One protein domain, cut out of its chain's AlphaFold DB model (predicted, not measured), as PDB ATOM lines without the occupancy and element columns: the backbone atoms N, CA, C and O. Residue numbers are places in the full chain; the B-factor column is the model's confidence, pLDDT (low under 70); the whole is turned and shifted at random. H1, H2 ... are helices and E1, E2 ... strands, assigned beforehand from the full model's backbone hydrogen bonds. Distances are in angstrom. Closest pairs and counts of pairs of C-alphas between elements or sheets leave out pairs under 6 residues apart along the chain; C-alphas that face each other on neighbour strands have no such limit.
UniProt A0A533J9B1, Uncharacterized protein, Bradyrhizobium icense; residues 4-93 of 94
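What this domain is: This is residues 4 to 93 of the 94 residues of an uncharacterized protein of Bradyrhizobium icense (UniProt A0A533J9B1). Two separate two-stranded hairpins, E1 with E2 and E3 with E4, make a loose body, in which they come near each other at one place, by Gly 39 and Glu 77. The long helix H1 sticks out at one end of the longest axis, and the short helix H2 sticks out at the other end on a loop. The printed part has 90 residues with two named helices and four named strands, in the order H1, E1, E2, H2, E3, E4; each sheet has two strands, E1 - E2 and E3 - E4, and both are antiparallel. The class is mixed, helices and strands. The whole is extended, with a radius of gyration of the C-alphas of 19.4 A, and elongated, spanning 64 by 35 by 23 A.

Where its parts are: E1, residues 33 to 39, is 18.6 A long and begins at C-alpha 33 (6.314, 45.828, 6.098). E2, residues 42 to 47, is 17.0 A long. E3, residues 69 to 74, is 15.6 A long, and E4, residues 77 to 82, is 17.0 A long and ends at C-alpha 82 (-1.704, 29.170, 20.238). H2, residues 52 to 59, is 10.4 A long. H1, residues 4 to 21, is 26.9 A long and begins at C-alpha 4 (33.015, 13.802, -16.640).

How they stand to each other: E1 and E2 form a hairpin, antiparallel at 156 degrees; N 36 and O 44 are within hydrogen-bond range at 2.8 A, and N 42 and O 39 at 2.9 A. E3 and E4 form a second hairpin, antiparallel at 151 degrees, with N 70 and O 81 at 2.8 A and N 77 and O 74 at 2.9 A. Between the hairpins, the closest C-alphas of E1 and E4 are those of Gly 39 and Glu 77, 7.3 A apart. E2 is apart from E3 and E4, and E1 is apart from E3. Residues 84 to 85 pair with residues 91 to 92, antiparallel. H2 is apart from E1 and E4. H1 is apart from E2, H2, E3 and E4. In H2 every O i to N i+4 pair is within hydrogen-bond range; in H1 11 of 14 are.

The domain as a whole: The C-alphas of Leu 4 and Lys 60, the two farthest apart, are 64.1 A from each other. Residues 4 to 29, of which 4 to 21 belong to H1, and residues 51 to 64, of which 52 to 59 belong to H2, stand free. Without them the body spans 38 by 26 by 18 A. The link from H1 to E1 is long, with 11 residues. The printed part has no cut. The mean pLDDT of the printed part is 80.2, and residues 4 to 27 are under 70.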
ATOM      1  N   LEU A   4      33.536  12.445 -16.841       60.97
ATOM      2  CA  LEU A   4      33.015  13.802 -16.640       60.97
ATOM      3  C   LEU A   4      31.479  13.860 -16.565       60.97
ATOM      4  O   LEU A   4      30.936  14.572 -15.725       60.97
ATOM      5  N   SER A   5      30.774  13.086 -17.398       60.44
ATOM      6  CA  SER A   5      29.307  13.106 -17.439       60.44
ATOM      7  C   SER A   5      28.685  12.549 -16.158       60.44
ATOM      8  O   SER A   5      27.653  13.042 -15.721       60.44
ATOM      9  N   LYS A   6      29.317  11.559 -15.515       59.97
ATOM     10  CA  LYS A   6      28.799  10.967 -14.270       59.97
ATOM     11  C   LYS A   6      28.978  11.904 -13.072       59.97
ATOM     12  O   LYS A   6      28.069  12.014 -12.258       59.97
ATOM     13  N   THR A   7      30.105  12.615 -12.996       65.06
ATOM     14  CA  THR A   7      30.364  13.600 -11.933       65.06
ATOM     15  C   THR A   7      29.435  14.807 -12.043       65.06
ATOM     16  O   THR A   7      28.922  15.275 -11.032       65.06
ATOM     17  N   LEU A   8      29.163  15.276 -13.265       66.44
ATOM     18  CA  LEU A   8      28.257  16.402 -13.495       66.44
ATOM     19  C   LEU A   8      26.809  16.063 -13.107       66.44
ATOM     20  O   LEU A   8      26.142  16.867 -12.462       66.44
ATOM     21  N   ILE A   9      26.346  14.851 -13.434       69.44
ATOM     22  CA  ILE A   9      25.012  14.368 -13.042       69.44
ATOM     23  C   ILE A   9      24.912  14.226 -11.515       69.44
ATOM     24  O   ILE A   9      23.913  14.637 -10.928       69.44
ATOM     25  N   ALA A  10      25.950  13.703 -10.856       64.06
ATOM     26  CA  ALA A  10      25.978  13.580  -9.399       64.06
ATOM     27  C   ALA A  10      25.977  14.950  -8.692       64.06
ATOM     28  O   ALA A  10      25.246  15.134  -7.723       64.06
ATOM     29  N   ALA A  11      26.735  15.925  -9.201       63.31
ATOM     30  CA  ALA A  11      26.756  17.286  -8.664       63.31
ATOM     31  C   ALA A  11      25.404  17.999  -8.842       63.31
ATOM     32  O   ALA A  11      24.924  18.644  -7.912       63.31
ATOM     33  N   ALA A  12      24.755  17.836 -10.000       60.41
ATOM     34  CA  ALA A  12      23.427  18.393 -10.251       60.41
ATOM     35  C   ALA A  12      22.354  17.785  -9.328       60.41
ATOM     36  O   ALA A  12      21.506  18.513  -8.812       60.41
ATOM     37  N   ALA A  13      22.422  16.476  -9.066       60.88
ATOM     38  CA  ALA A  13      21.526  15.803  -8.127       60.88
ATOM     39  C   ALA A  13      21.764  16.231  -6.665       60.88
ATOM     40  O   ALA A  13      20.817  16.326  -5.893       60.88
ATOM     41  N   PHE A  14      23.004  16.531  -6.273       59.69
ATOM     42  CA  PHE A  14      23.293  17.035  -4.925       59.69
ATOM     43  C   PHE A  14      22.860  18.500  -4.743       59.69
ATOM     44  O   PHE A  14      22.336  18.867  -3.690       59.69
ATOM     45  N   ALA A  15      23.020  19.333  -5.777       57.03
ATOM     46  CA  ALA A  15      22.602  20.735  -5.759       57.03
ATOM     47  C   ALA A  15      21.072  20.902  -5.660       57.03
ATOM     48  O   ALA A  15      20.587  21.824  -4.998       57.03
ATOM     49  N   SER A  16      20.297  19.991  -6.262       54.25
ATOM     50  CA  SER A  16      18.833  20.025  -6.170       54.25
ATOM     51  C   SER A  16      18.320  19.663  -4.770       54.25
ATOM     52  O   SER A  16      17.386  20.299  -4.287       54.25
ATOM     53  N   ILE A  17      18.967  18.719  -4.075       55.81
ATOM     54  CA  ILE A  17      18.606  18.331  -2.699       55.81
ATOM     55  C   ILE A  17      18.995  19.429  -1.693       55.81
ATOM     56  O   ILE A  17      18.240  19.709  -0.762       55.81
ATOM     57  N   ALA A  18      20.125  20.115  -1.903       51.34
ATOM     58  CA  ALA A  18      20.571  21.207  -1.032       51.34
ATOM     59  C   ALA A  18      19.628  22.426  -1.040       51.34
ATOM     60  O   ALA A  18      19.522  23.135  -0.040       51.34
ATOM     61  N   THR A  19      18.900  22.660  -2.137       49.03
ATOM     62  CA  THR A  19      18.001  23.822  -2.260       49.03
ATOM     63  C   THR A  19      16.756  23.699  -1.367       49.03
ATOM     64  O   THR A  19      16.272  24.704  -0.852       49.03
ATOM     65  N   ALA A  20      16.262  22.482  -1.105       49.22
ATOM     66  CA  ALA A  20      15.074  22.275  -0.267       49.22
ATOM     67  C   ALA A  20      15.337  22.544   1.229       49.22
ATOM     68  O   ALA A  20      14.454  23.034   1.931       49.22
ATOM     69  N   ALA A  21      16.562  22.290   1.704       44.59
ATOM     70  CA  ALA A  21      16.967  22.541   3.090       44.59
ATOM     71  C   ALA A  21      17.193  24.035   3.402       44.59
ATOM     72  O   ALA A  21      17.203  24.423   4.566       44.59
ATOM     73  N   LEU A  22      17.336  24.879   2.374       45.66
ATOM     74  CA  LEU A  22      17.527  26.329   2.505       45.66
ATOM     75  C   LEU A  22      16.217  27.126   2.403       45.66
ATOM     76  O   LEU A  22      16.222  28.340   2.579       45.66
ATOM     77  N   SER A  23      15.079  26.462   2.166       46.66
ATOM     78  CA  SER A  23      13.763  27.114   2.155       46.66
ATOM     79  C   SER A  23      13.158  27.283   3.556       46.66
ATOM     80  O   SER A  23      11.978  27.615   3.681       46.66
ATOM     81  N   GLN A  24      13.951  27.129   4.620       48.94
ATOM     82  CA  GLN A  24      13.656  27.775   5.897       48.94
ATOM     83  C   GLN A  24      13.960  29.273   5.767       48.94
ATOM     84  O   GLN A  24      14.826  29.813   6.452       48.94
ATOM     85  N   VAL A  25      13.269  29.962   4.857       52.12
ATOM     86  CA  VAL A  25      13.207  31.418   4.934       52.12
ATOM     87  C   VAL A  25      12.433  31.689   6.210       52.12
ATOM     88  O   VAL A  25      11.212  31.535   6.250       52.12
ATOM     89  N   VAL A  26      13.165  31.997   7.282       56.69
ATOM     90  CA  VAL A  26      12.586  32.524   8.511       56.69
ATOM     91  C   VAL A  26      11.724  33.690   8.064       56.69
ATOM     92  O   VAL A  26      12.224  34.638   7.460       56.69
ATOM     93  N   TRP A  27      10.413  33.570   8.250       62.88
ATOM     94  CA  TRP A  27       9.498  34.643   7.912       62.88
ATOM     95  C   TRP A  27       9.819  35.815   8.844       62.88
ATOM     96  O   TRP A  27       9.398  35.848   9.998       62.88
ATOM     97  N   GLU A  28      10.661  36.727   8.367       70.31
ATOM     98  CA  GLU A  28      11.156  37.854   9.144       70.31
ATOM     99  C   GLU A  28      10.139  38.993   9.077       70.31
ATOM    100  O   GLU A  28       9.799  39.488   7.998       70.31
ATOM    101  N   PHE A  29       9.629  39.405  10.238       73.50
ATOM    102  CA  PHE A  29       8.749  40.562  10.357       73.50
ATOM    103  C   PHE A  29       9.583  41.841  10.343       73.50
ATOM    104  O   PHE A  29       9.931  42.392  11.387       73.50
ATOM    105  N   ASN A  30       9.905  42.314   9.143       78.50
ATOM    106  CA  ASN A  30      10.630  43.566   8.984       78.50
ATOM    107  C   ASN A  30       9.769  44.764   9.429       78.50
ATOM    108  O   ASN A  30       8.623  44.895   8.972       78.50
ATOM    109  N   PRO A  31      10.297  45.676  10.272       78.25
ATOM    110  CA  PRO A  31       9.615  46.922  10.597       78.25
ATOM    111  C   PRO A  31       9.244  47.686   9.323       78.25
ATOM    112  O   PRO A  31      10.056  47.824   8.412       78.25
ATOM    113  N   GLY A  32       8.011  48.188   9.246       82.56
ATOM    114  CA  GLY A  32       7.538  48.924   8.069       82.56
ATOM    115  C   GLY A  32       6.969  48.058   6.940       82.56
ATOM    116  O   GLY A  32       6.461  48.620   5.976       82.56
ATOM    117  N   MET A  33       6.980  46.724   7.051       87.50
ATOM    118  CA  MET A  33       6.314  45.828   6.098       87.50
ATOM    119  C   MET A  33       4.952  45.366   6.626       87.50
ATOM    120  O   MET A  33       4.810  45.018   7.796       87.50
ATOM    121  N   ALA A  34       3.950  45.328   5.748       88.62
ATOM    122  CA  ALA A  34       2.664  44.691   5.996       88.62
ATOM    123  C   ALA A  34       2.545  43.412   5.163       88.62
ATOM    124  O   ALA A  34       2.928  43.386   3.993       88.62
ATOM    125  N   TYR A  35       1.971  42.371   5.765       88.44
ATOM    126  CA  TYR A  35       1.701  41.093   5.114       88.44
ATOM    127  C   TYR A  35       0.193  40.881   5.071       88.44
ATOM    128  O   TYR A  35      -0.471  40.914   6.106       88.44
ATOM    129  N   MET A  36      -0.352  40.688   3.876       88.94
ATOM    130  CA  MET A  36      -1.783  40.530   3.658       88.94
ATOM    131  C   MET A  36      -2.083  39.120   3.170       88.94
ATOM    132  O   MET A  36      -1.542  38.665   2.162       88.94
ATOM    133  N   TYR A  37      -3.002  38.456   3.865       89.19
ATOM    134  CA  TYR A  37      -3.668  37.275   3.338       89.19
ATOM    135  C   TYR A  37      -4.713  37.726   2.317       89.19
ATOM    136  O   TYR A  37      -5.746  38.290   2.671       89.19
ATOM    137  N   ALA A  38      -4.420  37.515   1.036       88.00
ATOM    138  CA  ALA A  38      -5.281  37.905  -0.078       88.00
ATOM    139  C   ALA A  38      -6.287  36.800  -0.465       88.00
ATOM    140  O   ALA A  38      -6.975  36.920  -1.480       88.00
ATOM    141  N   GLY A  39      -6.350  35.715   0.312       86.81
ATOM    142  CA  GLY A  39      -7.192  34.549   0.057       86.81
ATOM    143  C   GLY A  39      -6.381  33.282  -0.232       86.81
ATOM    144  O   GLY A  39      -5.169  33.260  -0.006       86.81
ATOM    145  N   PRO A  40      -7.027  32.215  -0.730       87.38
ATOM    146  CA  PRO A  40      -6.462  30.875  -0.681       87.38
ATOM    147  C   PRO A  40      -5.079  30.750  -1.326       87.38
ATOM    148  O   PRO A  40      -4.911  31.006  -2.519       87.38
ATOM    149  N   GLY A  41      -4.079  30.376  -0.525       80.19
ATOM    150  CA  GLY A  41      -2.678  30.261  -0.947       80.19
ATOM    151  C   GLY A  41      -2.003  31.564  -1.405       80.19
ATOM    152  O   GLY A  41      -0.911  31.504  -1.964       80.19
ATOM    153  N   LYS A  42      -2.622  32.735  -1.202       85.56
ATOM    154  CA  LYS A  42      -2.110  34.033  -1.658       85.56
ATOM    155  C   LYS A  42      -1.754  34.917  -0.470       85.56
ATOM    156  O   LYS A  42      -2.624  35.460   0.206       85.56
ATOM    157  N   MET A  43      -0.456  35.105  -0.275       85.00
ATOM    158  CA  MET A  43       0.108  36.085   0.647       85.00
ATOM    159  C   MET A  43       0.801  37.172  -0.170       85.00
ATOM    160  O   MET A  43       1.534  36.864  -1.107       85.00
ATOM    161  N   SER A  44       0.586  38.435   0.178       86.12
ATOM    162  CA  SER A  44       1.375  39.545  -0.351       86.12
ATOM    163  C   SER A  44       2.107  40.258   0.776       86.12
ATOM    164  O   SER A  44       1.645  40.287   1.915       86.12
ATOM    165  N   ALA A  45       3.266  40.822   0.453       86.25
ATOM    166  CA  ALA A  45       4.026  41.688   1.338       86.25
ATOM    167  C   ALA A  45       4.174  43.052   0.662       86.25
ATOM    168  O   ALA A  45       4.459  43.123  -0.534       86.25
ATOM    169  N   MET A  46       3.963  44.129   1.411       87.50
ATOM    170  CA  MET A  46       4.044  45.491   0.893       87.50
ATOM    171  C   MET A  46       4.643  46.428   1.938       87.50
ATOM    172  O   MET A  46       4.364  46.297   3.128       87.50
ATOM    173  N   ALA A  47       5.447  47.390   1.487       88.75
ATOM    174  CA  ALA A  47       5.920  48.467   2.345       88.75
ATOM    175  C   ALA A  47       4.734  49.331   2.794       88.75
ATOM    176  O   ALA A  47       3.935  49.788   1.975       88.75
ATOM    177  N   MET A  48       4.616  49.556   4.099       87.38
ATOM    178  CA  MET A  48       3.612  50.453   4.653       87.38
ATOM    179  C   MET A  48       3.952  51.895   4.281       87.38
ATOM    180  O   MET A  48       5.103  52.322   4.372       87.38
ATOM    181  N   ALA A  49       2.933  52.664   3.894       89.12
ATOM    182  CA  ALA A  49       3.099  54.089   3.654       89.12
ATOM    183  C   ALA A  49       3.584  54.786   4.936       89.12
ATOM    184  O   ALA A  49       3.004  54.606   6.013       89.12
ATOM    185  N   SER A  50       4.632  55.601   4.813       78.06
ATOM    186  CA  SER A  50       5.166  56.402   5.911       78.06
ATOM    187  C   SER A  50       4.202  57.548   6.229       78.06
ATOM    188  O   SER A  50       4.133  58.557   5.531       78.06
ATOM    189  N   GLY A  51       3.404  57.390   7.284       88.12
ATOM    190  CA  GLY A  51       2.497  58.443   7.728       88.12
ATOM    191  C   GLY A  51       1.680  58.062   8.953       88.12
ATOM    192  O   GLY A  51       1.035  57.014   8.979       88.12
ATOM    193  N   GLN A  52       1.648  58.963   9.938       87.12
ATOM    194  CA  GLN A  52       0.938  58.760  11.205       87.12
ATOM    195  C   GLN A  52      -0.549  58.448  10.991       87.12
ATOM    196  O   GLN A  52      -1.074  57.507  11.568       87.12
ATOM    197  N   LYS A  53      -1.209  59.161  10.069       91.50
ATOM    198  CA  LYS A  53      -2.621  58.926   9.729       91.50
ATOM    199  C   LYS A  53      -2.889  57.494   9.243       91.50
ATOM    200  O   LYS A  53      -3.931  56.934   9.568       91.50
ATOM    201  N   ASN A  54      -1.980  56.918   8.452       90.00
ATOM    202  CA  ASN A  54      -2.119  55.545   7.960       90.00
ATOM    203  C   ASN A  54      -1.924  54.539   9.099       90.00
ATOM    204  O   ASN A  54      -2.739  53.638   9.277       90.00
ATOM    205  N   HIS A  55      -0.885  54.745   9.910       90.50
ATOM    206  CA  HIS A  55      -0.623  53.923  11.086       90.50
ATOM    207  C   HIS A  55      -1.803  53.933  12.073       90.50
ATOM    208  O   HIS A  55      -2.285  52.872  12.465       90.50
ATOM    209  N   ASP A  56      -2.332  55.111  12.413       93.38
ATOM    210  CA  ASP A  56      -3.467  55.256  13.333       93.38
ATOM    211  C   ASP A  56      -4.733  54.582  12.782       93.38
ATOM    212  O   ASP A  56      -5.476  53.937  13.525       93.38
ATOM    213  N   ALA A  57      -4.967  54.672  11.467       93.75
ATOM    214  CA  ALA A  57      -6.080  53.988  10.814       93.75
ATOM    215  C   ALA A  57      -5.955  52.458  10.903       93.75
ATOM    216  O   ALA A  57      -6.948  51.788  11.191       93.75
ATOM    217  N   MET A  58      -4.750  51.910  10.702       91.25
ATOM    218  CA  MET A  58      -4.483  50.475  10.847       91.25
ATOM    219  C   MET A  58      -4.654  50.014  12.299       91.25
ATOM    220  O   MET A  58      -5.294  48.997  12.556       91.25
ATOM    221  N   MET A  59      -4.134  50.786  13.256       93.38
ATOM    222  CA  MET A  59      -4.144  50.425  14.674       93.38
ATOM    223  C   MET A  59      -5.521  50.534  15.335       93.38
ATOM    224  O   MET A  59      -5.756  49.861  16.335       93.38
ATOM    225  N   LYS A  60      -6.451  51.318  14.774       95.75
ATOM    226  CA  LYS A  60      -7.786  51.561  15.351       95.75
ATOM    227  C   LYS A  60      -8.553  50.287  15.727       95.75
ATOM    228  O   LYS A  60      -9.239  50.279  16.742       95.75
ATOM    229  N   ASN A  61      -8.457  49.242  14.905       94.69
ATOM    230  CA  ASN A  61      -9.129  47.954  15.130       94.69
ATOM    231  C   ASN A  61      -8.139  46.778  15.136       94.69
ATOM    232  O   ASN A  61      -8.540  45.629  14.956       94.69
ATOM    233  N   ALA A  62      -6.842  47.057  15.278       94.44
ATOM    234  CA  ALA A  62      -5.835  46.012  15.275       94.44
ATOM    235  C   ALA A  62      -5.911  45.195  16.570       94.44
ATOM    236  O   ALA A  62      -5.972  45.744  17.671       94.44
ATOM    237  N   ALA A  63      -5.842  43.873  16.436       95.38
ATOM    238  CA  ALA A  63      -5.618  42.977  17.558       95.38
ATOM    239  C   ALA A  63      -4.136  42.605  17.613       95.38
ATOM    240  O   ALA A  63      -3.546  42.198  16.609       95.38
ATOM    241  N   LYS A  64      -3.531  42.718  18.798       93.44
ATOM    242  CA  LYS A  64      -2.182  42.200  19.016       93.44
ATOM    243  C   LYS A  64      -2.223  40.674  18.946       93.44
ATOM    244  O   LYS A  64      -2.979  40.046  19.684       93.44
ATOM    245  N   VAL A  65      -1.378  40.089  18.102       91.50
ATOM    246  CA  VAL A  65      -1.182  38.636  18.061       91.50
ATOM    247  C   VAL A  65      -0.512  38.192  19.370       91.50
ATOM    248  O   VAL A  65       0.538  38.744  19.719       91.50
ATOM    249  N   PRO A  66      -1.091  37.236  20.121       92.56
ATOM    250  CA  PRO A  66      -0.453  36.695  21.314       92.56
ATOM    251  C   PRO A  66       0.894  36.048  20.990       92.56
ATOM    252  O   PRO A  66       1.080  35.470  19.916       92.56
ATOM    253  N   ASN A  67       1.821  36.097  21.945       89.94
ATOM    254  CA  ASN A  67       3.077  35.361  21.834       89.94
ATOM    255  C   ASN A  67       2.790  33.868  21.631       89.94
ATOM    256  O   ASN A  67       1.780  33.358  22.120       89.94
ATOM    257  N   ASN A  68       3.692  33.178  20.930       89.88
ATOM    258  CA  ASN A  68       3.556  31.750  20.646       89.88
ATOM    259  C   ASN A  68       2.256  31.455  19.874       89.88
ATOM    260  O   ASN A  68       1.496  30.552  20.211       89.88
ATOM    261  N   THR A  69       1.974  32.255  18.844       92.06
ATOM    262  CA  THR A  69       0.941  31.946  17.850       92.06
ATOM    263  C   THR A  69       1.617  31.373  16.611       92.06
ATOM    264  O   THR A  69       2.491  32.009  16.026       92.06
ATOM    265  N   VAL A  70       1.208  30.174  16.208       91.44
ATOM    266  CA  VAL A  70       1.670  29.503  14.992       91.44
ATOM    267  C   VAL A  70       0.679  29.792  13.873       91.44
ATOM    268  O   VAL A  70      -0.519  29.576  14.048       91.44
ATOM    269  N   PHE A  71       1.180  30.249  12.725       91.31
ATOM    270  CA  PHE A  71       0.411  30.421  11.492       91.31
ATOM    271  C   PHE A  71       0.805  29.335  10.493       91.31
ATOM    272  O   PHE A  71       1.994  29.111  10.271       91.31
ATOM    273  N   PHE A  72      -0.170  28.658   9.889       90.81
ATOM    274  CA  PHE A  72       0.092  27.577   8.939       90.81
ATOM    275  C   PHE A  72      -1.022  27.456   7.901       90.81
ATOM    276  O   PHE A  72      -2.158  27.862   8.134       90.81
ATOM    277  N   MET A  73      -0.689  26.886   6.744       89.81
ATOM    278  CA  MET A  73      -1.659  26.623   5.684       89.81
ATOM    279  C   MET A  73      -2.234  25.213   5.830       89.81
ATOM    280  O   MET A  73      -1.482  24.249   5.967       89.81
ATOM    281  N   HIS A  74      -3.553  25.075   5.728       90.62
ATOM    282  CA  HIS A  74      -4.232  23.787   5.591       90.62
ATOM    283  C   HIS A  74      -5.356  23.929   4.566       90.62
ATOM    284  O   HIS A  74      -6.125  24.880   4.631       90.62
ATOM    285  N   ASN A  75      -5.424  23.027   3.582       91.75
ATOM    286  CA  ASN A  75      -6.413  23.079   2.492       91.75
ATOM    287  C   ASN A  75      -6.518  24.460   1.816       91.75
ATOM    288  O   ASN A  75      -7.606  24.976   1.590       91.75
ATOM    289  N   ASN A  76      -5.367  25.066   1.510       87.25
ATOM    290  CA  ASN A  76      -5.249  26.402   0.914       87.25
ATOM    291  C   ASN A  76      -5.770  27.560   1.775       87.25
ATOM    292  O   ASN A  76      -5.735  28.693   1.309       87.25
ATOM    293  N   GLU A  77      -6.140  27.335   3.029       89.38
ATOM    294  CA  GLU A  77      -6.567  28.377   3.959       89.38
ATOM    295  C   GLU A  77      -5.504  28.622   5.034       89.38
ATOM    296  O   GLU A  77      -4.775  27.709   5.430       89.38
ATOM    297  N   LEU A  78      -5.403  29.871   5.489       91.69
ATOM    298  CA  LEU A  78      -4.497  30.265   6.562       91.69
ATOM    299  C   LEU A  78      -5.172  30.056   7.920       91.69
ATOM    300  O   LEU A  78      -6.202  30.665   8.204       91.69
ATOM    301  N   TYR A  79      -4.552  29.248   8.773       93.25
ATOM    302  CA  TYR A  79      -4.968  29.003  10.151       93.25
ATOM    303  C   TYR A  79      -3.973  29.617  11.136       93.25
ATOM    304  O   TYR A  79      -2.783  29.753  10.839       93.25
ATOM    305  N   SER A  80      -4.461  29.955  12.331       93.50
ATOM    306  CA  SER A  80      -3.635  30.335  13.475       93.50
ATOM    307  C   SER A  80      -4.005  29.523  14.714       93.50
ATOM    308  O   SER A  80      -5.163  29.156  14.917       93.50
ATOM    309  N   VAL A  81      -3.013  29.208  15.546       94.94
ATOM    310  CA  VAL A  81      -3.216  28.462  16.795       94.94
ATOM    311  C   VAL A  81      -2.203  28.892  17.852       94.94
ATOM    312  O   VAL A  81      -1.039  29.138  17.541       94.94
ATOM    313  N   SER A  82      -2.624  28.966  19.114       94.25
ATOM    314  CA  SER A  82      -1.704  29.170  20.238       94.25
ATOM    315  C   SER A  82      -0.915  27.891  20.529       94.25
ATOM    316  O   SER A  82      -1.503  26.825  20.718       94.25
ATOM    317  N   GLY A  83       0.409  27.997  20.569       92.50
ATOM    318  CA  GLY A  83       1.324  26.893  20.819       92.50
ATOM    319  C   GLY A  83       2.740  27.169  20.331       92.50
ATOM    320  O   GLY A  83       3.085  28.265  19.894       92.50
ATOM    321  N   THR A  84       3.592  26.159  20.412       91.06
ATOM    322  CA  THR A  84       4.976  26.241  19.947       91.06
ATOM    323  C   THR A  84       5.344  24.999  19.151       91.06
ATOM    324  O   THR A  84       4.706  23.955  19.286       91.06
ATOM    325  N   LEU A  85       6.353  25.136  18.297       89.25
ATOM    326  CA  LEU A  85       6.943  24.033  17.557       89.25
ATOM    327  C   LEU A  85       8.327  23.769  18.146       89.25
ATOM    328  O   LEU A  85       9.098  24.709  18.344       89.25
ATOM    329  N   ASP A  86       8.641  22.507  18.435       88.62
ATOM    330  CA  ASP A  86      10.017  22.140  18.773       88.62
ATOM    331  C   ASP A  86      10.934  22.252  17.532       88.62
ATOM    332  O   ASP A  86      10.447  22.403  16.405       88.62
ATOM    333  N   PRO A  87      12.267  22.156  17.689       84.94
ATOM    334  CA  PRO A  87      13.190  22.193  16.552       84.94
ATOM    335  C   PRO A  87      12.976  21.085  15.507       84.94
ATOM    336  O   PRO A  87      13.525  21.176  14.412       84.94
ATOM    337  N   THR A  88      12.205  20.040  15.825       89.00
ATOM    338  CA  THR A  88      11.841  18.960  14.897       89.00
ATOM    339  C   THR A  88      10.492  19.196  14.205       89.00
ATOM    340  O   THR A  88      10.119  18.429  13.321       89.00
ATOM    341  N   GLY A  89       9.784  20.276  14.555       85.44
ATOM    342  CA  GLY A  89       8.504  20.666  13.972       85.44
ATOM    343  C   GLY A  89       7.275  20.049  14.644       85.44
ATOM    344  O   GLY A  89       6.180  20.174  14.097       85.44
ATOM    345  N   ASN A  90       7.404  19.402  15.808       92.06
ATOM    346  CA  ASN A  90       6.228  18.903  16.529       92.06
ATOM    347  C   ASN A  90       5.518  20.041  17.259       92.06
ATOM    348  O   ASN A  90       6.162  20.874  17.897       92.06
ATOM    349  N   PHE A  91       4.187  20.059  17.183       93.12
ATOM    350  CA  PHE A  91       3.348  21.090  17.790       93.12
ATOM    351  C   PHE A  91       2.953  20.742  19.227       93.12
ATOM    352  O   PHE A  91       2.408  19.668  19.485       93.12
ATOM    353  N   TYR A  92       3.138  21.697  20.137       89.75
ATOM    354  CA  TYR A  92       2.743  21.597  21.538       89.75
ATOM    355  C   TYR A  92       1.849  22.772  21.909       89.75
ATOM    356  O   TYR A  92       2.132  23.927  21.572       89.75
ATOM    357  N   ARG A  93       0.774  22.478  22.639       80.00
ATOM    358  CA  ARG A  93      -0.037  23.506  23.290       80.00
ATOM    359  C   ARG A  93       0.523  23.784  24.687       80.00
ATOM    360  O   ARG A  93       1.031  22.845  25.300       80.00
TER     361      ARG A  93